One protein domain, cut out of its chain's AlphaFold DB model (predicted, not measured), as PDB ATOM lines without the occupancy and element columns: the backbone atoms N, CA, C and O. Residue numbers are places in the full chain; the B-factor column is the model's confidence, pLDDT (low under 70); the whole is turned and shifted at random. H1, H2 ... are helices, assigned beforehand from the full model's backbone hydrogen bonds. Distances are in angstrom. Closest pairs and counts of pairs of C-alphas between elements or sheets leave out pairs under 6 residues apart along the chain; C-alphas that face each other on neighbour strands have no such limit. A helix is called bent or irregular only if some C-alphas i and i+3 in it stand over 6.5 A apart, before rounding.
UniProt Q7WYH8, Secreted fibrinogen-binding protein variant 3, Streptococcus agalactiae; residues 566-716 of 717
ATOM      1  N   GLU A 566      31.538  31.531  13.297       70.25
ATOM      2  CA  GLU A 566      30.467  32.491  13.021       70.25
ATOM      3  C   GLU A 566      29.225  31.794  12.449       70.25
ATOM      4  O   GLU A 566      28.129  32.009  12.959       70.25
ATOM      5  N   GLU A 567      29.383  30.883  11.482       67.50
ATOM      6  CA  GLU A 567      28.280  30.049  10.972       67.50
ATOM      7  C   GLU A 567      27.691  29.133  12.054       67.50
ATOM      8  O   GLU A 567      26.472  28.972  12.132       67.50
ATOM      9  N   ILE A 568      28.540  28.552  12.911       69.00
ATOM     10  CA  ILE A 568      28.113  27.689  14.026       69.00
ATOM     11  C   ILE A 568      27.263  28.484  15.027       69.00
ATOM     12  O   ILE A 568      26.165  28.048  15.378       69.00
ATOM     13  N   ASN A 569      27.716  29.675  15.433       72.88
ATOM     14  CA  ASN A 569      26.947  30.573  16.300       72.88
ATOM     15  C   ASN A 569      25.617  30.966  15.634       72.88
ATOM     16  O   ASN A 569      24.547  30.775  16.208       72.88
ATOM     17  N   ALA A 570      25.677  31.410  14.377       70.00
ATOM     18  CA  ALA A 570      24.524  31.880  13.617       70.00
ATOM     19  C   ALA A 570      23.451  30.790  13.385       70.00
ATOM     20  O   ALA A 570      22.270  31.114  13.199       70.00
ATOM     21  N   ALA A 571      23.842  29.510  13.405       69.00
ATOM     22  CA  ALA A 571      22.944  28.357  13.394       69.00
ATOM     23  C   ALA A 571      22.339  28.061  14.780       69.00
ATOM     24  O   ALA A 571      21.138  27.793  14.876       69.00
ATOM     25  N   HIS A 572      23.129  28.152  15.858       76.88
ATOM     26  CA  HIS A 572      22.627  28.027  17.233       76.88
ATOM     27  C   HIS A 572      21.601  29.116  17.587       76.88
ATOM     28  O   HIS A 572      20.588  28.811  18.224       76.88
ATOM     29  N   ASP A 573      21.808  30.351  17.124       76.44
ATOM     30  CA  ASP A 573      20.860  31.458  17.305       76.44
ATOM     31  C   ASP A 573      19.518  31.168  16.613       76.44
ATOM     32  O   ASP A 573      18.457  31.302  17.224       76.44
ATOM     33  N   ALA A 574      19.552  30.685  15.363       68.75
ATOM     34  CA  ALA A 574      18.353  30.326  14.601       68.75
ATOM     35  C   ALA A 574      17.559  29.177  15.257       68.75
ATOM     36  O   ALA A 574      16.335  29.255  15.368       68.75
ATOM     37  N   ILE A 575      18.249  28.141  15.747       71.38
ATOM     38  CA  ILE A 575      17.643  27.034  16.509       71.38
ATOM     39  C   ILE A 575      16.971  27.548  17.787       71.38
ATOM     40  O   ILE A 575      15.873  27.107  18.134       71.38
ATOM     41  N   SER A 576      17.628  28.469  18.494       76.12
ATOM     42  CA  SER A 576      17.149  29.004  19.772       76.12
ATOM     43  C   SER A 576      15.924  29.901  19.589       76.12
ATOM     44  O   SER A 576      14.937  29.738  20.310       76.12
ATOM     45  N   ALA A 577      15.945  30.779  18.581       72.75
ATOM     46  CA  ALA A 577      14.809  31.612  18.201       72.75
ATOM     47  C   ALA A 577      13.601  30.756  17.784       72.75
ATOM     48  O   ALA A 577      12.521  30.907  18.355       72.75
ATOM     49  N   TYR A 578      13.801  29.777  16.892       75.00
ATOM     50  CA  TYR A 578      12.741  28.868  16.452       75.00
ATOM     51  C   TYR A 578      12.085  28.129  17.633       75.00
ATOM     52  O   TYR A 578      10.864  28.163  17.796       75.00
ATOM     53  N   LYS A 579      12.888  27.510  18.514       74.94
ATOM     54  CA  LYS A 579      12.384  26.801  19.706       74.94
ATOM     55  C   LYS A 579      11.608  27.719  20.654       74.94
ATOM     56  O   LYS A 579      10.573  27.302  21.176       74.94
ATOM     57  N   SER A 580      12.083  28.948  20.862       77.81
ATOM     58  CA  SER A 580      11.396  29.948  21.687       77.81
ATOM     59  C   SER A 580      10.014  30.278  21.115       77.81
ATOM     60  O   SER A 580       9.004  30.133  21.806       77.81
ATOM     61  N   THR A 581       9.947  30.615  19.825       74.31
ATOM     62  CA  THR A 581       8.706  31.005  19.140       74.31
ATOM     63  C   THR A 581       7.686  29.861  19.080       74.31
ATOM     64  O   THR A 581       6.496  30.091  19.301       74.31
ATOM     65  N   VAL A 582       8.124  28.611  18.883       73.25
ATOM     66  CA  VAL A 582       7.243  27.427  18.979       73.25
ATOM     67  C   VAL A 582       6.699  27.235  20.399       73.25
ATOM     68  O   VAL A 582       5.512  26.957  20.572       73.25
ATOM     69  N   ASN A 583       7.525  27.416  21.433       75.56
ATOM     70  CA  ASN A 583       7.067  27.315  22.819       75.56
ATOM     71  C   ASN A 583       6.046  28.414  23.169       75.56
ATOM     72  O   ASN A 583       5.043  28.146  23.832       75.56
ATOM     73  N   ILE A 584       6.260  29.634  22.672       69.31
ATOM     74  CA  ILE A 584       5.330  30.764  22.802       69.31
ATOM     75  C   ILE A 584       3.992  30.454  22.118       69.31
ATOM     76  O   ILE A 584       2.947  30.587  22.755       69.31
ATOM     77  N   ALA A 585       4.011  29.983  20.865       66.94
ATOM     78  CA  ALA A 585       2.812  29.581  20.122       66.94
ATOM     79  C   ALA A 585       1.980  28.524  20.867       66.94
ATOM     80  O   ALA A 585       0.762  28.673  21.006       66.94
ATOM     81  N   ASN A 586       2.647  27.485  21.378       70.75
ATOM     82  CA  ASN A 586       2.013  26.409  22.138       70.75
ATOM     83  C   ASN A 586       1.432  26.918  23.466       70.75
ATOM     84  O   ASN A 586       0.288  26.605  23.789       70.75
ATOM     85  N   THR A 587       2.178  27.742  24.212       70.38
ATOM     86  CA  THR A 587       1.731  28.288  25.509       70.38
ATOM     87  C   THR A 587       0.544  29.242  25.346       70.38
ATOM     88  O   THR A 587      -0.381  29.217  26.149       70.38
ATOM     89  N   ALA A 588       0.525  30.043  24.276       64.44
ATOM     90  CA  ALA A 588      -0.595  30.917  23.925       64.44
ATOM     91  C   ALA A 588      -1.778  30.182  23.247       64.44
ATOM     92  O   ALA A 588      -2.764  30.822  22.879       64.44
ATOM     93  N   GLY A 589      -1.698  28.857  23.056       64.81
ATOM     94  CA  GLY A 589      -2.769  28.048  22.467       64.81
ATOM     95  C   GLY A 589      -3.094  28.388  21.006       64.81
ATOM     96  O   GLY A 589      -4.243  28.246  20.588       64.81
ATOM     97  N   VAL A 590      -2.118  28.863  20.221       65.06
ATOM     98  CA  VAL A 590      -2.326  29.404  18.859       65.06
ATOM     99  C   VAL A 590      -2.414  28.288  17.805       65.06
ATOM    100  O   VAL A 590      -1.696  28.260  16.809       65.06
ATOM    101  N   THR A 591      -3.307  27.321  18.005       57.78
ATOM    102  CA  THR A 591      -3.409  26.132  17.146       57.78
ATOM    103  C   THR A 591      -4.203  26.405  15.861       57.78
ATOM    104  O   THR A 591      -5.353  25.982  15.726       57.78
ATOM    105  N   THR A 592      -3.600  27.095  14.885       60.03
ATOM    106  CA  THR A 592      -4.105  27.085  13.496       60.03
ATOM    107  C   THR A 592      -3.578  25.855  12.747       60.03
ATOM    108  O   THR A 592      -2.518  25.319  13.082       60.03
ATOM    109  N   ALA A 593      -4.297  25.389  11.721       59.03
ATOM    110  CA  ALA A 593      -3.870  24.233  10.920       59.03
ATOM    111  C   ALA A 593      -2.533  24.484  10.193       59.03
ATOM    112  O   ALA A 593      -1.683  23.597  10.109       59.03
ATOM    113  N   GLU A 594      -2.325  25.716   9.728       55.72
ATOM    114  CA  GLU A 594      -1.085  26.180   9.098       55.72
ATOM    115  C   GLU A 594       0.078  26.187  10.099       55.72
ATOM    116  O   GLU A 594       1.115  25.587   9.831       55.72
ATOM    117  N   MET A 595      -0.114  26.767  11.294       63.66
ATOM    118  CA  MET A 595       0.929  26.832  12.326       63.66
ATOM    119  C   MET A 595       1.303  25.431  12.821       63.66
ATOM    120  O   MET A 595       2.482  25.099  12.923       63.66
ATOM    121  N   THR A 596       0.301  24.576  13.036       66.94
ATOM    122  CA  THR A 596       0.488  23.163  13.400       66.94
ATOM    123  C   THR A 596       1.283  22.413  12.325       66.94
ATOM    124  O   THR A 596       2.153  21.606  12.648       66.94
ATOM    125  N   THR A 597       1.037  22.695  11.042       63.72
ATOM    126  CA  THR A 597       1.800  22.091   9.938       63.72
ATOM    127  C   THR A 597       3.242  22.593   9.902       63.72
ATOM    128  O   THR A 597       4.153  21.781   9.730       63.72
ATOM    129  N   LEU A 598       3.467  23.895  10.103       61.38
ATOM    130  CA  LEU A 598       4.805  24.488  10.120       61.38
ATOM    131  C   LEU A 598       5.654  23.899  11.260       61.38
ATOM    132  O   LEU A 598       6.768  23.432  11.026       61.38
ATOM    133  N   ILE A 599       5.084  23.824  12.471       68.44
ATOM    134  CA  ILE A 599       5.700  23.201  13.655       68.44
ATOM    135  C   ILE A 599       6.056  21.734  13.375       68.44
ATOM    136  O   ILE A 599       7.205  21.324  13.553       68.44
ATOM    137  N   ASN A 600       5.099  20.941  12.882       64.88
ATOM    138  CA  ASN A 600       5.311  19.514  12.623       64.88
ATOM    139  C   ASN A 600       6.345  19.252  11.516       64.88
ATOM    140  O   ASN A 600       7.098  18.286  11.603       64.88
ATOM    141  N   THR A 601       6.396  20.100  10.485       62.03
ATOM    142  CA  THR A 601       7.341  19.953   9.366       62.03
ATOM    143  C   THR A 601       8.758  20.327   9.799       62.03
ATOM    144  O   THR A 601       9.687  19.529   9.655       62.03
ATOM    145  N   GLN A 602       8.930  21.507  10.401       63.41
ATOM    146  CA  GLN A 602      10.250  22.008  10.784       63.41
ATOM    147  C   GLN A 602      10.855  21.287  11.991       63.41
ATOM    148  O   GLN A 602      12.073  21.286  12.131       63.41
ATOM    149  N   THR A 603      10.064  20.575  12.802       60.66
ATOM    150  CA  THR A 603      10.601  19.665  13.834       60.66
ATOM    151  C   THR A 603      11.538  18.597  13.239       60.66
ATOM    152  O   THR A 603      12.501  18.200  13.896       60.66
ATOM    153  N   SER A 604      11.333  18.173  11.980       56.78
ATOM    154  CA  SER A 604      12.283  17.287  11.285       56.78
ATOM    155  C   SER A 604      13.597  18.011  10.982       56.78
ATOM    156  O   SER A 604      14.658  17.570  11.431       56.78
ATOM    157  N   ASN A 605      13.508  19.151  10.288       60.53
ATOM    158  CA  ASN A 605      14.654  19.950   9.846       60.53
ATOM    159  C   ASN A 605      15.509  20.433  11.024       60.53
ATOM    160  O   ASN A 605      16.734  20.381  10.955       60.53
ATOM    161  N   LEU A 606      14.873  20.822  12.132       65.25
ATOM    162  CA  LEU A 606      15.529  21.179  13.389       65.25
ATOM    163  C   LEU A 606      16.472  20.060  13.855       65.25
ATOM    164  O   LEU A 606      17.645  20.319  14.118       65.25
ATOM    165  N   SER A 607      15.998  18.807  13.853       67.50
ATOM    166  CA  SER A 607      16.818  17.652  14.243       67.50
ATOM    167  C   SER A 607      17.984  17.393  13.283       67.50
ATOM    168  O   SER A 607      19.017  16.870  13.695       67.50
ATOM    169  N   ASP A 608      17.846  17.745  12.003       63.97
ATOM    170  CA  ASP A 608      18.885  17.537  10.992       63.97
ATOM    171  C   ASP A 608      19.952  18.648  11.018       63.97
ATOM    172  O   ASP A 608      21.137  18.351  10.854       63.97
ATOM    173  N   VAL A 609      19.585  19.892  11.355       64.31
ATOM    174  CA  VAL A 609      20.562  20.954  11.676       64.31
ATOM    175  C   VAL A 609      21.292  20.647  12.990       64.31
ATOM    176  O   VAL A 609      22.508  20.808  13.057       64.31
ATOM    177  N   GLU A 610      20.603  20.126  14.012       68.38
ATOM    178  CA  GLU A 610      21.239  19.684  15.265       68.38
ATOM    179  C   GLU A 610      22.243  18.539  15.040       68.38
ATOM    180  O   GLU A 610      23.354  18.576  15.575       68.38
ATOM    181  N   LYS A 611      21.913  17.556  14.187       71.62
ATOM    182  CA  LYS A 611      22.854  16.499  13.764       71.62
ATOM    183  C   LYS A 611      24.035  17.059  12.967       71.62
ATOM    184  O   LYS A 611      25.153  16.573  13.137       71.62
ATOM    185  N   ALA A 612      23.824  18.056  12.107       64.31
ATOM    186  CA  ALA A 612      24.907  18.694  11.355       64.31
ATOM    187  C   ALA A 612      25.881  19.432  12.293       64.31
ATOM    188  O   ALA A 612      27.091  19.183  12.241       64.31
ATOM    189  N   LEU A 613      25.351  20.239  13.222       66.75
ATOM    190  CA  LEU A 613      26.125  20.948  14.247       66.75
ATOM    191  C   LEU A 613      26.927  19.990  15.133       66.75
ATOM    192  O   LEU A 613      28.115  20.221  15.352       66.75
ATOM    193  N   GLY A 614      26.336  18.865  15.550       68.88
ATOM    194  CA  GLY A 614      27.042  17.806  16.284       68.88
ATOM    195  C   GLY A 614      28.249  17.208  15.540       68.88
ATOM    196  O   GLY A 614      29.134  16.632  16.168       68.88
ATOM    197  N   ASN A 615      28.327  17.388  14.217       70.12
ATOM    198  CA  ASN A 615      29.448  16.985  13.365       70.12
ATOM    199  C   ASN A 615      30.350  18.166  12.929       70.12
ATOM    200  O   ASN A 615      31.226  17.982  12.086       70.12
ATOM    201  N   ASN A 616      30.177  19.366  13.500       63.31
ATOM    202  CA  ASN A 616      30.861  20.616  13.113       63.31
ATOM    203  C   ASN A 616      30.654  21.019  11.633       63.31
ATOM    204  O   ASN A 616      31.542  21.602  11.001       63.31
ATOM    205  N   LYS A 617      29.476  20.710  11.079       68.75
ATOM    206  CA  LYS A 617      29.025  21.143   9.749       68.75
ATOM    207  C   LYS A 617      27.786  22.022   9.904       68.75
ATOM    208  O   LYS A 617      26.923  21.726  10.723       68.75
ATOM    209  N   VAL A 618      27.666  23.075   9.101       62.91
ATOM    210  CA  VAL A 618      26.482  23.947   9.102       62.91
ATOM    211  C   VAL A 618      25.774  23.824   7.758       62.91
ATOM    212  O   VAL A 618      26.368  24.048   6.708       62.91
ATOM    213  N   ASN A 619      24.493  23.455   7.787       65.19
ATOM    214  CA  ASN A 619      23.637  23.498   6.606       65.19
ATOM    215  C   ASN A 619      23.012  24.898   6.508       65.19
ATOM    216  O   ASN A 619      21.932  25.141   7.048       65.19
ATOM    217  N   ASN A 620      23.705  25.815   5.830       57.59
ATOM    218  CA  ASN A 620      23.275  27.209   5.685       57.59
ATOM    219  C   ASN A 620      21.882  27.347   5.026       57.59
ATOM    220  O   ASN A 620      21.140  28.267   5.365       57.59
ATOM    221  N   GLY A 621      21.479  26.407   4.160       55.53
ATOM    222  CA  GLY A 621      20.124  26.360   3.596       55.53
ATOM    223  C   GLY A 621      19.061  26.080   4.663       55.53
ATOM    224  O   GLY A 621      18.135  26.869   4.844       55.53
ATOM    225  N   ALA A 622      19.232  25.008   5.440       56.84
ATOM    226  CA  ALA A 622      18.302  24.655   6.516       56.84
ATOM    227  C   ALA A 622      18.280  25.690   7.663       56.84
ATOM    228  O   ALA A 622      17.226  25.937   8.247       56.84
ATOM    229  N   VAL A 623      19.406  26.358   7.946       59.19
ATOM    230  CA  VAL A 623      19.468  27.491   8.892       59.19
ATOM    231  C   VAL A 623      18.649  28.688   8.394       59.19
ATOM    232  O   VAL A 623      17.944  29.312   9.188       59.19
ATOM    233  N   ASN A 624      18.679  28.994   7.094       58.22
ATOM    234  CA  ASN A 624      17.848  30.056   6.522       58.22
ATOM    235  C   ASN A 624      16.355  29.689   6.532       58.22
ATOM    236  O   ASN A 624      15.541  30.516   6.937       58.22
ATOM    237  N   VAL A 625      15.998  28.438   6.216       61.38
ATOM    238  CA  VAL A 625      14.612  27.939   6.330       61.38
ATOM    239  C   VAL A 625      14.079  28.072   7.764       61.38
ATOM    240  O   VAL A 625      12.966  28.558   7.953       61.38
ATOM    241  N   LEU A 626      14.876  27.728   8.786       65.31
ATOM    242  CA  LEU A 626      14.487  27.925  10.192       65.31
ATOM    243  C   LEU A 626      14.249  29.406  10.539       65.31
ATOM    244  O   LEU A 626      13.341  29.707  11.314       65.31
ATOM    245  N   ARG A 627      15.017  30.343   9.967       67.12
ATOM    246  CA  ARG A 627      14.820  31.793  10.173       67.12
ATOM    247  C   ARG A 627      13.548  32.305   9.501       67.12
ATOM    248  O   ARG A 627      12.778  33.017  10.143       67.12
ATOM    249  N   GLU A 628      13.306  31.922   8.248       69.06
ATOM    250  CA  GLU A 628      12.074  32.273   7.533       69.06
ATOM    251  C   GLU A 628      10.832  31.754   8.261       69.06
ATOM    252  O   GLU A 628       9.886  32.511   8.483       69.06
ATOM    253  N   ASP A 629      10.844  30.490   8.689       66.44
ATOM    254  CA  ASP A 629       9.708  29.905   9.401       66.44
ATOM    255  C   ASP A 629       9.559  30.455  10.824       66.44
ATOM    256  O   ASP A 629       8.429  30.604  11.285       66.44
ATOM    257  N   THR A 630      10.640  30.877  11.492       71.75
ATOM    258  CA  THR A 630      10.538  31.651  12.748       71.75
ATOM    259  C   THR A 630       9.790  32.966  12.510       71.75
ATOM    260  O   THR A 630       8.805  33.241  13.196       71.75
ATOM    261  N   ALA A 631      10.166  33.735  11.483       70.31
ATOM    262  CA  ALA A 631       9.483  34.983  11.133       70.31
ATOM    263  C   ALA A 631       8.022  34.762  10.676       70.31
ATOM    264  O   ALA A 631       7.159  35.613  10.916       70.31
ATOM    265  N   ARG A 632       7.704  33.619  10.048       73.81
ATOM    266  CA  ARG A 632       6.314  33.228   9.741       73.81
ATOM    267  C   ARG A 632       5.528  32.934  11.023       73.81
ATOM    268  O   ARG A 632       4.464  33.528  11.203       73.81
ATOM    269  N   LEU A 633       6.057  32.110  11.937       74.19
ATOM    270  CA  LEU A 633       5.425  31.827  13.236       74.19
ATOM    271  C   LEU A 633       5.164  33.111  14.028       74.19
ATOM    272  O   LEU A 633       4.043  33.317  14.488       74.19
ATOM    273  N   GLU A 634       6.155  34.000  14.131       75.06
ATOM    274  CA  GLU A 634       6.007  35.279  14.830       75.06
ATOM    275  C   GLU A 634       4.841  36.101  14.271       75.06
ATOM    276  O   GLU A 634       3.965  36.531  15.020       75.06
ATOM    277  N   ASN A 635       4.776  36.292  12.950       74.19
ATOM    278  CA  ASN A 635       3.695  37.059  12.329       74.19
ATOM    279  C   ASN A 635       2.320  36.388  12.491       74.19
ATOM    280  O   ASN A 635       1.320  37.090  12.638       74.19
ATOM    281  N   MET A 636       2.244  35.056  12.548       70.12
ATOM    282  CA  MET A 636       0.997  34.354  12.870       70.12
ATOM    283  C   MET A 636       0.571  34.548  14.337       70.12
ATOM    284  O   MET A 636      -0.615  34.747  14.602       70.12
ATOM    285  N   ILE A 637       1.518  34.558  15.283       71.75
ATOM    286  CA  ILE A 637       1.263  34.866  16.702       71.75
ATOM    287  C   ILE A 637       0.787  36.322  16.857       71.75
ATOM    288  O   ILE A 637      -0.211  36.571  17.536       71.75
ATOM    289  N   TRP A 638       1.425  37.280  16.169       78.62
ATOM    290  CA  TRP A 638       0.987  38.683  16.141       78.62
ATOM    291  C   TRP A 638      -0.431  38.837  15.571       78.62
ATOM    292  O   TRP A 638      -1.263  39.522  16.165       78.62
ATOM    293  N   ASN A 639      -0.747  38.149  14.468       73.00
ATOM    294  CA  ASN A 639      -2.090  38.155  13.881       73.00
ATOM    295  C   ASN A 639      -3.147  37.589  14.846       73.00
ATOM    296  O   ASN A 639      -4.225  38.172  14.969       73.00
ATOM    297  N   ARG A 640      -2.842  36.508  15.583       75.44
ATOM    298  CA  ARG A 640      -3.747  35.981  16.621       75.44
ATOM    299  C   ARG A 640      -3.965  36.985  17.757       75.44
ATOM    300  O   ARG A 640      -5.068  37.043  18.295       75.44
ATOM    301  N   ALA A 641      -2.957  37.780  18.109       71.25
ATOM    302  CA  ALA A 641      -3.080  38.779  19.166       71.25
ATOM    303  C   ALA A 641      -3.996  39.950  18.784       71.25
ATOM    304  O   ALA A 641      -4.889  40.296  19.557       71.25
ATOM    305  N   TYR A 642      -3.872  40.475  17.560       72.00
ATOM    306  CA  TYR A 642      -4.853  41.421  17.015       72.00
ATOM    307  C   TYR A 642      -6.262  40.812  16.943       72.00
ATOM    308  O   TYR A 642      -7.238  41.461  17.318       72.00
ATOM    309  N   GLN A 643      -6.379  39.548  16.517       74.38
ATOM    310  CA  GLN A 643      -7.665  38.849  16.453       74.38
ATOM    311  C   GLN A 643      -8.330  38.723  17.835       74.38
ATOM    312  O   GLN A 643      -9.536  38.914  17.928       74.38
ATOM    313  N   ALA A 644      -7.575  38.455  18.907       70.06
ATOM    314  CA  ALA A 644      -8.125  38.367  20.263       70.06
ATOM    315  C   ALA A 644      -8.709  39.707  20.758       70.06
ATOM    316  O   ALA A 644      -9.756  39.719  21.409       70.06
ATOM    317  N   ILE A 645      -8.074  40.836  20.418       69.19
ATOM    318  CA  ILE A 645      -8.593  42.180  20.725       69.19
ATOM    319  C   ILE A 645      -9.898  42.442  19.959       69.19
ATOM    320  O   ILE A 645     -10.864  42.939  20.538       69.19
ATOM    321  N   GLU A 646      -9.969  42.066  18.680       72.50
ATOM    322  CA  GLU A 646     -11.185  42.264  17.882       72.50
ATOM    323  C   GLU A 646     -12.327  41.320  18.298       72.50
ATOM    324  O   GLU A 646     -13.475  41.748  18.406       72.50
ATOM    325  N   GLU A 647     -12.026  40.065  18.644       72.94
ATOM    326  CA  GLU A 647     -12.980  39.129  19.258       72.94
ATOM    327  C   GLU A 647     -13.556  39.684  20.571       72.94
ATOM    328  O   GLU A 647     -14.747  39.522  20.849       72.94
ATOM    329  N   PHE A 648     -12.747  40.375  21.382       76.50
ATOM    330  CA  PHE A 648     -13.241  41.082  22.565       76.50
ATOM    331  C   PHE A 648     -14.143  42.272  22.193       76.50
ATOM    332  O   PHE A 648     -15.240  42.409  22.742       76.50
ATOM    333  N   ASN A 649     -13.722  43.117  21.245       69.56
ATOM    334  CA  ASN A 649     -14.503  44.277  20.802       69.56
ATOM    335  C   ASN A 649     -15.880  43.872  20.258       69.56
ATOM    336  O   ASN A 649     -16.884  44.499  20.600       69.56
ATOM    337  N   VAL A 650     -15.945  42.808  19.452       70.81
ATOM    338  CA  VAL A 650     -17.197  42.254  18.917       70.81
ATOM    339  C   VAL A 650     -18.096  41.726  20.038       70.81
ATOM    340  O   VAL A 650     -19.294  42.021  20.034       70.81
ATOM    341  N   ALA A 651     -17.540  41.017  21.027       67.06
ATOM    342  CA  ALA A 651     -18.298  40.528  22.181       67.06
ATOM    343  C   ALA A 651     -18.906  41.691  22.993       67.06
ATOM    344  O   ALA A 651     -20.125  41.757  23.162       67.06
ATOM    345  N   ARG A 652     -18.084  42.677  23.389       73.44
ATOM    346  CA  ARG A 652     -18.533  43.897  24.090       73.44
ATOM    347  C   ARG A 652     -19.617  44.644  23.311       73.44
ATOM    348  O   ARG A 652     -20.628  45.048  23.878       73.44
ATOM    349  N   ASN A 653     -19.416  44.846  22.009       71.19
ATOM    350  CA  ASN A 653     -20.358  45.596  21.181       71.19
ATOM    351  C   ASN A 653     -21.690  44.844  20.993       71.19
ATOM    352  O   ASN A 653     -22.728  45.489  20.867       71.19
ATOM    353  N   THR A 654     -21.679  43.508  21.014       72.81
ATOM    354  CA  THR A 654     -22.899  42.683  20.965       72.81
ATOM    355  C   THR A 654     -23.726  42.850  22.243       72.81
ATOM    356  O   THR A 654     -24.895  43.230  22.158       72.81
ATOM    357  N   TYR A 655     -23.100  42.695  23.415       73.19
ATOM    358  CA  TYR A 655     -23.730  42.917  24.725       73.19
ATOM    359  C   TYR A 655     -24.310  44.334  24.867       73.19
ATOM    360  O   TYR A 655     -25.492  44.514  25.169       73.19
ATOM    361  N   ASN A 656     -23.511  45.353  24.524       73.56
ATOM    362  CA  ASN A 656     -23.927  46.757  24.558       73.56
ATOM    363  C   ASN A 656     -25.154  47.055  23.675       73.56
ATOM    364  O   ASN A 656     -25.850  48.039  23.922       73.56
ATOM    365  N   ASN A 657     -25.416  46.250  22.641       74.19
ATOM    366  CA  ASN A 657     -26.599  46.389  21.791       74.19
ATOM    367  C   ASN A 657     -27.822  45.640  22.358       74.19
ATOM    368  O   ASN A 657     -28.937  46.147  22.234       74.19
ATOM    369  N   GLN A 658     -27.636  44.485  23.013       69.25
ATOM    370  CA  GLN A 658     -28.723  43.756  23.693       69.25
ATOM    371  C   GLN A 658     -29.341  44.598  24.823       69.25
ATOM    372  O   GLN A 658     -30.558  44.771  24.861       69.25
ATOM    373  N   ILE A 659     -28.513  45.231  25.664       71.25
ATOM    374  CA  ILE A 659     -28.997  46.133  26.727       71.25
ATOM    375  C   ILE A 659     -29.726  47.348  26.137       71.25
ATOM    376  O   ILE A 659     -30.830  47.677  26.562       71.25
ATOM    377  N   LYS A 660     -29.156  48.001  25.114       69.12
ATOM    378  CA  LYS A 660     -29.760  49.191  24.474       69.12
ATOM    379  C   LYS A 660     -31.085  48.928  23.756       69.12
ATOM    380  O   LYS A 660     -31.771  49.885  23.413       69.12
ATOM    381  N   THR A 661     -31.419  47.669  23.492       59.56
ATOM    382  CA  THR A 661     -32.696  47.263  22.886       59.56
ATOM    383  C   THR A 661     -33.684  46.701  23.911       59.56
ATOM    384  O   THR A 661     -34.727  46.196  23.509       59.56
ATOM    385  N   GLU A 662     -33.361  46.770  25.211       57.22
ATOM    386  CA  GLU A 662     -34.141  46.206  26.329       57.22
ATOM    387  C   GLU A 662     -34.470  44.705  26.162       57.22
ATOM    388  O   GLU A 662     -35.387  44.177  26.788       57.22
ATOM    389  N   THR A 663     -33.709  43.986  25.324       54.84
ATOM    390  CA  THR A 663     -33.987  42.581  24.980       54.84
ATOM    391  C   THR A 663     -33.512  41.586  26.039       54.84
ATOM    392  O   THR A 663     -33.990  40.453  26.058       54.84
ATOM    393  N   VAL A 664     -32.588  41.997  26.913       62.44
ATOM    394  CA  VAL A 664     -31.995  41.191  27.993       62.44
ATOM    395  C   VAL A 664     -31.691  42.122  29.183       62.44
ATOM    396  O   VAL A 664     -31.261  43.256  28.946       62.44
ATOM    397  N   PRO A 665     -31.893  41.708  30.452       71.75
ATOM    398  CA  PRO A 665     -31.405  42.459  31.612       71.75
ATOM    399  C   PRO A 665     -29.867  42.547  31.647       71.75
ATOM    400  O   PRO A 665     -29.165  41.755  31.023       71.75
ATOM    401  N   VAL A 666     -29.335  43.503  32.414       77.44
ATOM    402  CA  VAL A 666     -27.883  43.707  32.577       77.44
ATOM    403  C   VAL A 666     -27.254  42.552  33.370       77.44
ATOM    404  O   VAL A 666     -27.601  42.340  34.532       77.44
ATOM    405  N   ASP A 667     -26.298  41.836  32.769       79.50
ATOM    406  CA  ASP A 667     -25.444  40.868  33.478       79.50
ATOM    407  C   ASP A 667     -24.298  41.599  34.200       79.50
ATOM    408  O   ASP A 667     -23.361  42.087  33.563       79.50
ATOM    409  N   ASN A 668     -24.362  41.643  35.534       81.31
ATOM    410  CA  ASN A 668     -23.357  42.283  36.388       81.31
ATOM    411  C   ASN A 668     -21.950  41.670  36.254       81.31
ATOM    412  O   ASN A 668     -20.964  42.374  36.468       81.31
ATOM    413  N   ASP A 669     -21.831  40.388  35.898       81.00
ATOM    414  CA  ASP A 669     -20.527  39.745  35.724       81.00
ATOM    415  C   ASP A 669     -19.874  40.174  34.401       81.00
ATOM    416  O   ASP A 669     -18.654  40.333  34.342       81.00
ATOM    417  N   ILE A 670     -20.667  40.423  33.347       80.69
ATOM    418  CA  ILE A 670     -20.144  41.045  32.122       80.69
ATOM    419  C   ILE A 670     -19.680  42.471  32.426       80.69
ATOM    420  O   ILE A 670     -18.554  42.805  32.065       80.69
ATOM    421  N   GLU A 671     -20.466  43.290  33.136       81.00
ATOM    422  CA  GLU A 671     -20.025  44.639  33.538       81.00
ATOM    423  C   GLU A 671     -18.724  44.604  34.364       81.00
ATOM    424  O   GLU A 671     -17.812  45.399  34.126       81.00
ATOM    425  N   ALA A 672     -18.569  43.630  35.270       78.62
ATOM    426  CA  ALA A 672     -17.328  43.434  36.025       78.62
ATOM    427  C   ALA A 672     -16.123  43.090  35.121       78.62
ATOM    428  O   ALA A 672     -15.021  43.606  35.337       78.62
ATOM    429  N   ILE A 673     -16.316  42.273  34.077       76.31
ATOM    430  CA  ILE A 673     -15.282  41.995  33.065       76.31
ATOM    431  C   ILE A 673     -14.976  43.259  32.246       76.31
ATOM    432  O   ILE A 673     -13.804  43.583  32.028       76.31
ATOM    433  N   LEU A 674     -16.000  44.002  31.812       77.00
ATOM    434  CA  LEU A 674     -15.842  45.211  31.001       77.00
ATOM    435  C   LEU A 674     -15.070  46.300  31.758       77.00
ATOM    436  O   LEU A 674     -14.107  46.843  31.207       77.00
ATOM    437  N   ALA A 675     -15.400  46.540  33.030       74.44
ATOM    438  CA  ALA A 675     -14.717  47.504  33.893       74.44
ATOM    439  C   ALA A 675     -13.205  47.231  34.038       74.44
ATOM    440  O   ALA A 675     -12.410  48.169  34.121       74.44
ATOM    441  N   GLY A 676     -12.788  45.959  34.027       72.75
ATOM    442  CA  GLY A 676     -11.379  45.554  34.117       72.75
ATOM    443  C   GLY A 676     -10.642  45.403  32.779       72.75
ATOM    444  O   GLY A 676      -9.417  45.274  32.767       72.75
ATOM    445  N   SER A 677     -11.354  45.390  31.651       77.25
ATOM    446  CA  SER A 677     -10.795  44.952  30.360       77.25
ATOM    447  C   SER A 677      -9.851  45.956  29.689       77.25
ATOM    448  O   SER A 677      -8.848  45.552  29.100       77.25
ATOM    449  N   GLN A 678     -10.129  47.263  29.786       74.56
ATOM    450  CA  GLN A 678      -9.427  48.290  29.005       74.56
ATOM    451  C   GLN A 678      -7.917  48.326  29.288       74.56
ATOM    452  O   GLN A 678      -7.121  48.410  28.355       74.56
ATOM    453  N   ALA A 679      -7.507  48.204  30.555       74.62
ATOM    454  CA  ALA A 679      -6.091  48.186  30.932       74.62
ATOM    455  C   ALA A 679      -5.353  46.953  30.375       74.62
ATOM    456  O   ALA A 679      -4.210  47.059  29.933       74.62
ATOM    457  N   LYS A 680      -6.025  45.796  30.350       79.81
ATOM    458  CA  LYS A 680      -5.487  44.514  29.865       79.81
ATOM    459  C   LYS A 680      -5.319  44.522  28.345       79.81
ATOM    460  O   LYS A 680      -4.272  44.134  27.833       79.81
ATOM    461  N   ILE A 681      -6.313  45.061  27.635       73.81
ATOM    462  CA  ILE A 681      -6.272  45.265  26.181       73.81
ATOM    463  C   ILE A 681      -5.153  46.239  25.813       73.81
ATOM    464  O   ILE A 681      -4.326  45.911  24.971       73.81
ATOM    465  N   SER A 682      -5.053  47.390  26.486       73.50
ATOM    466  CA  SER A 682      -3.964  48.343  26.244       73.50
ATOM    467  C   SER A 682      -2.582  47.783  26.616       73.50
ATOM    468  O   SER A 682      -1.598  48.141  25.976       73.50
ATOM    469  N   HIS A 683      -2.463  46.886  27.602       78.50
ATOM    470  CA  HIS A 683      -1.199  46.195  27.888       78.50
ATOM    471  C   HIS A 683      -0.815  45.203  26.775       78.50
ATOM    472  O   HIS A 683       0.349  45.169  26.374       78.50
ATOM    473  N   LEU A 684      -1.775  44.449  26.226       76.06
ATOM    474  CA  LEU A 684      -1.547  43.582  25.065       76.06
ATOM    475  C   LEU A 684      -1.165  44.397  23.816       76.06
ATOM    476  O   LEU A 684      -0.157  44.100  23.181       76.06
ATOM    477  N   ASP A 685      -1.920  45.450  23.505       69.50
ATOM    478  CA  ASP A 685      -1.725  46.312  22.332       69.50
ATOM    479  C   ASP A 685      -0.352  47.011  22.343       69.50
ATOM    480  O   ASP A 685       0.417  46.897  21.388       69.50
ATOM    481  N   ASN A 686       0.044  47.599  23.481       74.69
ATOM    482  CA  ASN A 686       1.387  48.166  23.666       74.69
ATOM    483  C   ASN A 686       2.506  47.134  23.417       74.69
ATOM    484  O   ASN A 686       3.564  47.476  22.890       74.69
ATOM    485  N   ARG A 687       2.287  45.862  23.777       75.94
ATOM    486  CA  ARG A 687       3.269  44.779  23.590       75.94
ATOM    487  C   ARG A 687       3.347  44.288  22.147       75.94
ATOM    488  O   ARG A 687       4.443  43.957  21.694       75.94
ATOM    489  N   ILE A 688       2.228  44.307  21.420       69.50
ATOM    490  CA  ILE A 688       2.196  44.090  19.967       69.50
ATOM    491  C   ILE A 688       2.931  45.234  19.252       69.50
ATOM    492  O   ILE A 688       3.810  44.973  18.428       69.50
ATOM    493  N   GLY A 689       2.641  46.489  19.612       64.56
ATOM    494  CA  GLY A 689       3.304  47.678  19.063       64.56
ATOM    495  C   GLY A 689       4.817  47.692  19.305       64.56
ATOM    496  O   GLY A 689       5.582  48.009  18.397       64.56
ATOM    497  N   ALA A 690       5.261  47.261  20.490       71.06
ATOM    498  CA  ALA A 690       6.678  47.094  20.821       71.06
ATOM    499  C   ALA A 690       7.341  45.851  20.184       71.06
ATOM    500  O   ALA A 690       8.552  45.695  20.305       71.06
ATOM    501  N   ARG A 691       6.579  44.946  19.544       73.25
ATOM    502  CA  ARG A 691       7.042  43.623  19.067       73.25
ATOM    503  C   ARG A 691       7.697  42.754  20.164       73.25
ATOM    504  O   ARG A 691       8.517  41.885  19.873       73.25
ATOM    505  N   HIS A 692       7.325  42.942  21.432       78.06
ATOM    506  CA  HIS A 692       7.910  42.223  22.574       78.06
ATOM    507  C   HIS A 692       7.197  40.888  22.840       78.06
ATOM    508  O   HIS A 692       6.245  40.817  23.625       78.06
ATOM    509  N   MET A 693       7.661  39.818  22.186       73.25
ATOM    510  CA  MET A 693       7.077  38.477  22.297       73.25
ATOM    511  C   MET A 693       7.642  37.694  23.498       73.25
ATOM    512  O   MET A 693       8.456  36.789  23.348       73.25
ATOM    513  N   ASP A 694       7.216  38.067  24.707       75.69
ATOM    514  CA  ASP A 694       7.627  37.433  25.970       75.69
ATOM    515  C   ASP A 694       6.467  36.705  26.695       75.69
ATOM    516  O   ASP A 694       5.324  36.657  26.231       75.69
ATOM    517  N   GLN A 695       6.753  36.142  27.874       73.50
ATOM    518  CA  GLN A 695       5.776  35.428  28.706       73.50
ATOM    519  C   GLN A 695       4.598  36.305  29.186       73.50
ATOM    520  O   GLN A 695       3.492  35.799  29.375       73.50
ATOM    521  N   ALA A 696       4.794  37.612  29.367       72.94
ATOM    522  CA  ALA A 696       3.744  38.544  29.776       72.94
ATOM    523  C   ALA A 696       2.900  39.036  28.584       72.94
ATOM    524  O   ALA A 696       1.714  39.326  28.760       72.94
ATOM    525  N   PHE A 697       3.450  39.053  27.365       81.31
ATOM    526  CA  PHE A 697       2.645  39.102  26.140       81.31
ATOM    527  C   PHE A 697       1.732  37.867  26.035       81.31
ATOM    528  O   PHE A 697       0.526  38.032  25.856       81.31
ATOM    529  N   VAL A 698       2.264  36.655  26.246       73.94
ATOM    530  CA  VAL A 698       1.467  35.410  26.250       73.94
ATOM    531  C   VAL A 698       0.349  35.452  27.296       73.94
ATOM    532  O   VAL A 698      -0.800  35.170  26.965       73.94
ATOM    533  N   ALA A 699       0.652  35.863  28.531       74.06
ATOM    534  CA  ALA A 699      -0.354  36.002  29.585       74.06
ATOM    535  C   ALA A 699      -1.474  36.988  29.197       74.06
ATOM    536  O   ALA A 699      -2.651  36.676  29.355       74.06
ATOM    537  N   SER A 700      -1.118  38.141  28.617       74.81
ATOM    538  CA  SER A 700      -2.092  39.156  28.182       74.81
ATOM    539  C   SER A 700      -2.969  38.670  27.019       74.81
ATOM    540  O   SER A 700      -4.157  38.977  26.960       74.81
ATOM    541  N   LEU A 701      -2.398  37.885  26.100       80.56
ATOM    542  CA  LEU A 701      -3.108  37.281  24.969       80.56
ATOM    543  C   LEU A 701      -4.137  36.236  25.426       80.56
ATOM    544  O   LEU A 701      -5.273  36.221  24.938       80.56
ATOM    545  N   LEU A 702      -3.751  35.380  26.375       79.44
ATOM    546  CA  LEU A 702      -4.654  34.414  26.998       79.44
ATOM    547  C   LEU A 702      -5.782  35.135  27.746       79.44
ATOM    548  O   LEU A 702      -6.949  34.865  27.476       79.44
ATOM    549  N   GLU A 703      -5.454  36.124  28.580       81.00
ATOM    550  CA  GLU A 703      -6.430  36.871  29.382       81.00
ATOM    551  C   GLU A 703      -7.475  37.608  28.521       81.00
ATOM    552  O   GLU A 703      -8.677  37.506  28.778       81.00
ATOM    553  N   VAL A 704      -7.063  38.299  27.449       75.00
ATOM    554  CA  VAL A 704      -8.005  38.950  26.512       75.00
ATOM    555  C   VAL A 704      -8.864  37.916  25.770       75.00
ATOM    556  O   VAL A 704     -10.069  38.124  25.599       75.00
ATOM    557  N   THR A 705      -8.287  36.768  25.395       76.81
ATOM    558  CA  THR A 705      -9.029  35.655  24.775       76.81
ATOM    559  C   THR A 705     -10.068  35.056  25.736       76.81
ATOM    560  O   THR A 705     -11.180  34.734  25.314       76.81
ATOM    561  N   GLU A 706      -9.747  34.908  27.021       81.69
ATOM    562  CA  GLU A 706     -10.663  34.381  28.041       81.69
ATOM    563  C   GLU A 706     -11.795  35.359  28.365       81.69
ATOM    564  O   GLU A 706     -12.955  34.944  28.396       81.69
ATOM    565  N   MET A 707     -11.503  36.658  28.498       80.38
ATOM    566  CA  MET A 707     -12.539  37.686  28.660       80.38
ATOM    567  C   MET A 707     -13.519  37.695  27.475       80.38
ATOM    568  O   MET A 707     -14.731  37.686  27.685       80.38
ATOM    569  N   SER A 708     -13.016  37.643  26.232       75.81
ATOM    570  CA  SER A 708     -13.867  37.562  25.033       75.81
ATOM    571  C   SER A 708     -14.762  36.317  25.044       75.81
ATOM    572  O   SER A 708     -15.970  36.424  24.809       75.81
ATOM    573  N   LYS A 709     -14.205  35.141  25.371       79.88
ATOM    574  CA  LYS A 709     -14.962  33.882  25.479       79.88
ATOM    575  C   LYS A 709     -16.028  33.931  26.572       79.88
ATOM    576  O   LYS A 709     -17.136  33.468  26.328       79.88
ATOM    577  N   SER A 710     -15.712  34.492  27.741       80.88
ATOM    578  CA  SER A 710     -16.635  34.577  28.879       80.88
ATOM    579  C   SER A 710     -17.860  35.434  28.546       80.88
ATOM    580  O   SER A 710     -18.990  34.958  28.657       80.88
ATOM    581  N   ILE A 711     -17.637  36.638  28.002       75.19
ATOM    582  CA  ILE A 711     -18.707  37.510  27.494       75.19
ATOM    583  C   ILE A 711     -19.501  36.788  26.387       75.19
ATOM    584  O   ILE A 711     -20.728  36.756  26.413       75.19
ATOM    585  N   SER A 712     -18.818  36.137  25.441       74.31
ATOM    586  CA  SER A 712     -19.450  35.432  24.310       74.31
ATOM    587  C   SER A 712     -20.194  34.138  24.675       74.31
ATOM    588  O   SER A 712     -20.881  33.587  23.808       74.31
ATOM    589  N   SER A 713     -20.029  33.615  25.895       83.81
ATOM    590  CA  SER A 713     -20.849  32.519  26.436       83.81
ATOM    591  C   SER A 713     -22.124  33.089  27.043       83.81
ATOM    592  O   SER A 713     -23.211  32.785  26.568       83.81
ATOM    593  N   ARG A 714     -21.974  34.045  27.965       79.00
ATOM    594  CA  ARG A 714     -23.070  34.721  28.677       79.00
ATOM    595  C   ARG A 714     -24.032  35.502  27.771       79.00
ATOM    596  O   ARG A 714     -25.192  35.653  28.106       79.00
ATOM    597  N   ILE A 715     -23.585  35.946  26.593       75.50
ATOM    598  CA  ILE A 715     -24.447  36.527  25.537       75.50
ATOM    599  C   ILE A 715     -25.423  35.504  24.909       75.50
ATOM    600  O   ILE A 715     -26.392  35.908  24.260       75.50
ATOM    601  N   LYS A 716     -25.144  34.198  25.030       78.19
ATOM    602  CA  LYS A 716     -25.917  33.088  24.433       78.19
ATOM    603  C   LYS A 716     -26.762  32.309  25.444       78.19
ATOM    604  O   LYS A 716     -27.550  31.465  25.013       78.19
TER     605      LYS A 716
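Overview. This is residues 566 to 716 of the 717 residues of the protein "Secreted fibrinogen-binding protein variant 3" of Streptococcus agalactiae (UniProt Q7WYH8). This is a rod with one long helix, H3, as its spine; H1 and H2 pack on one half of H3, while H5 and arm H4b of the bent H4 pack on the other half. H1, H2 and H3 make an up-and-down bundle, each running against the one before it. The printed part has 151 residues with five named helices, H1 to H5 in chain order, and no named strand: all helix. It is loose, with a radius of gyration of the C-alphas of 20.2 A, and spans 70 by 27 by 17 A.

Arrangement. Begin with H1, residues 566 to 587, and H2, residues 593 to 614: this hairpin touches closest at C-alphas 575 and 606, 7.0 A apart. Next find H3, residues 620 to 660, the hub; its residues 620 to 637 touch H1, closest at C-alphas 630 and 578, 5.1 A apart. H4, residues 668 to 689, was assigned as one helix by its hydrogen bonds but is bent, with C-alphas 675 and 678 7.2 A apart; its arms are H4a, residues 668 to 675, and H4b, residues 678 to 689. Look at H5, residues 695 to 714: it touches H4b, closest at C-alphas 700 and 684, 5.4 A apart, and its C-alpha 708 is 4.3 A from C-alpha 648, their closest pair, where it touches H3. H2 is apart from H5. Every O i to N i+4 pair is within hydrogen-bond range in H4a, H4b and H5, against 17 of 18 in H1, 15 of 18 in H2 and 36 of 37 in H3.

Along the chain. Find C-alpha 566 at (30.467, 32.491, 13.021); from there H1 runs 31.6 A. H2 measures 32.0 A, with a kink of 26 degrees near residue 604. H3 runs 60.4 A, H4a 10.4 A and H4b 16.2 A. H5 runs 28.9 A to C-alpha 714 at (-23.070, 34.721, 28.677).

Size, cuts and confidence. The C-alphas of Asn 615 and Glu 662, the two farthest apart, are 71.2 A from each other. The printed part has no cut, and no link is long. The mean pLDDT of the printed part is 70.9; 58 residues are under 70, among them 588 to 610 and 616 to 629.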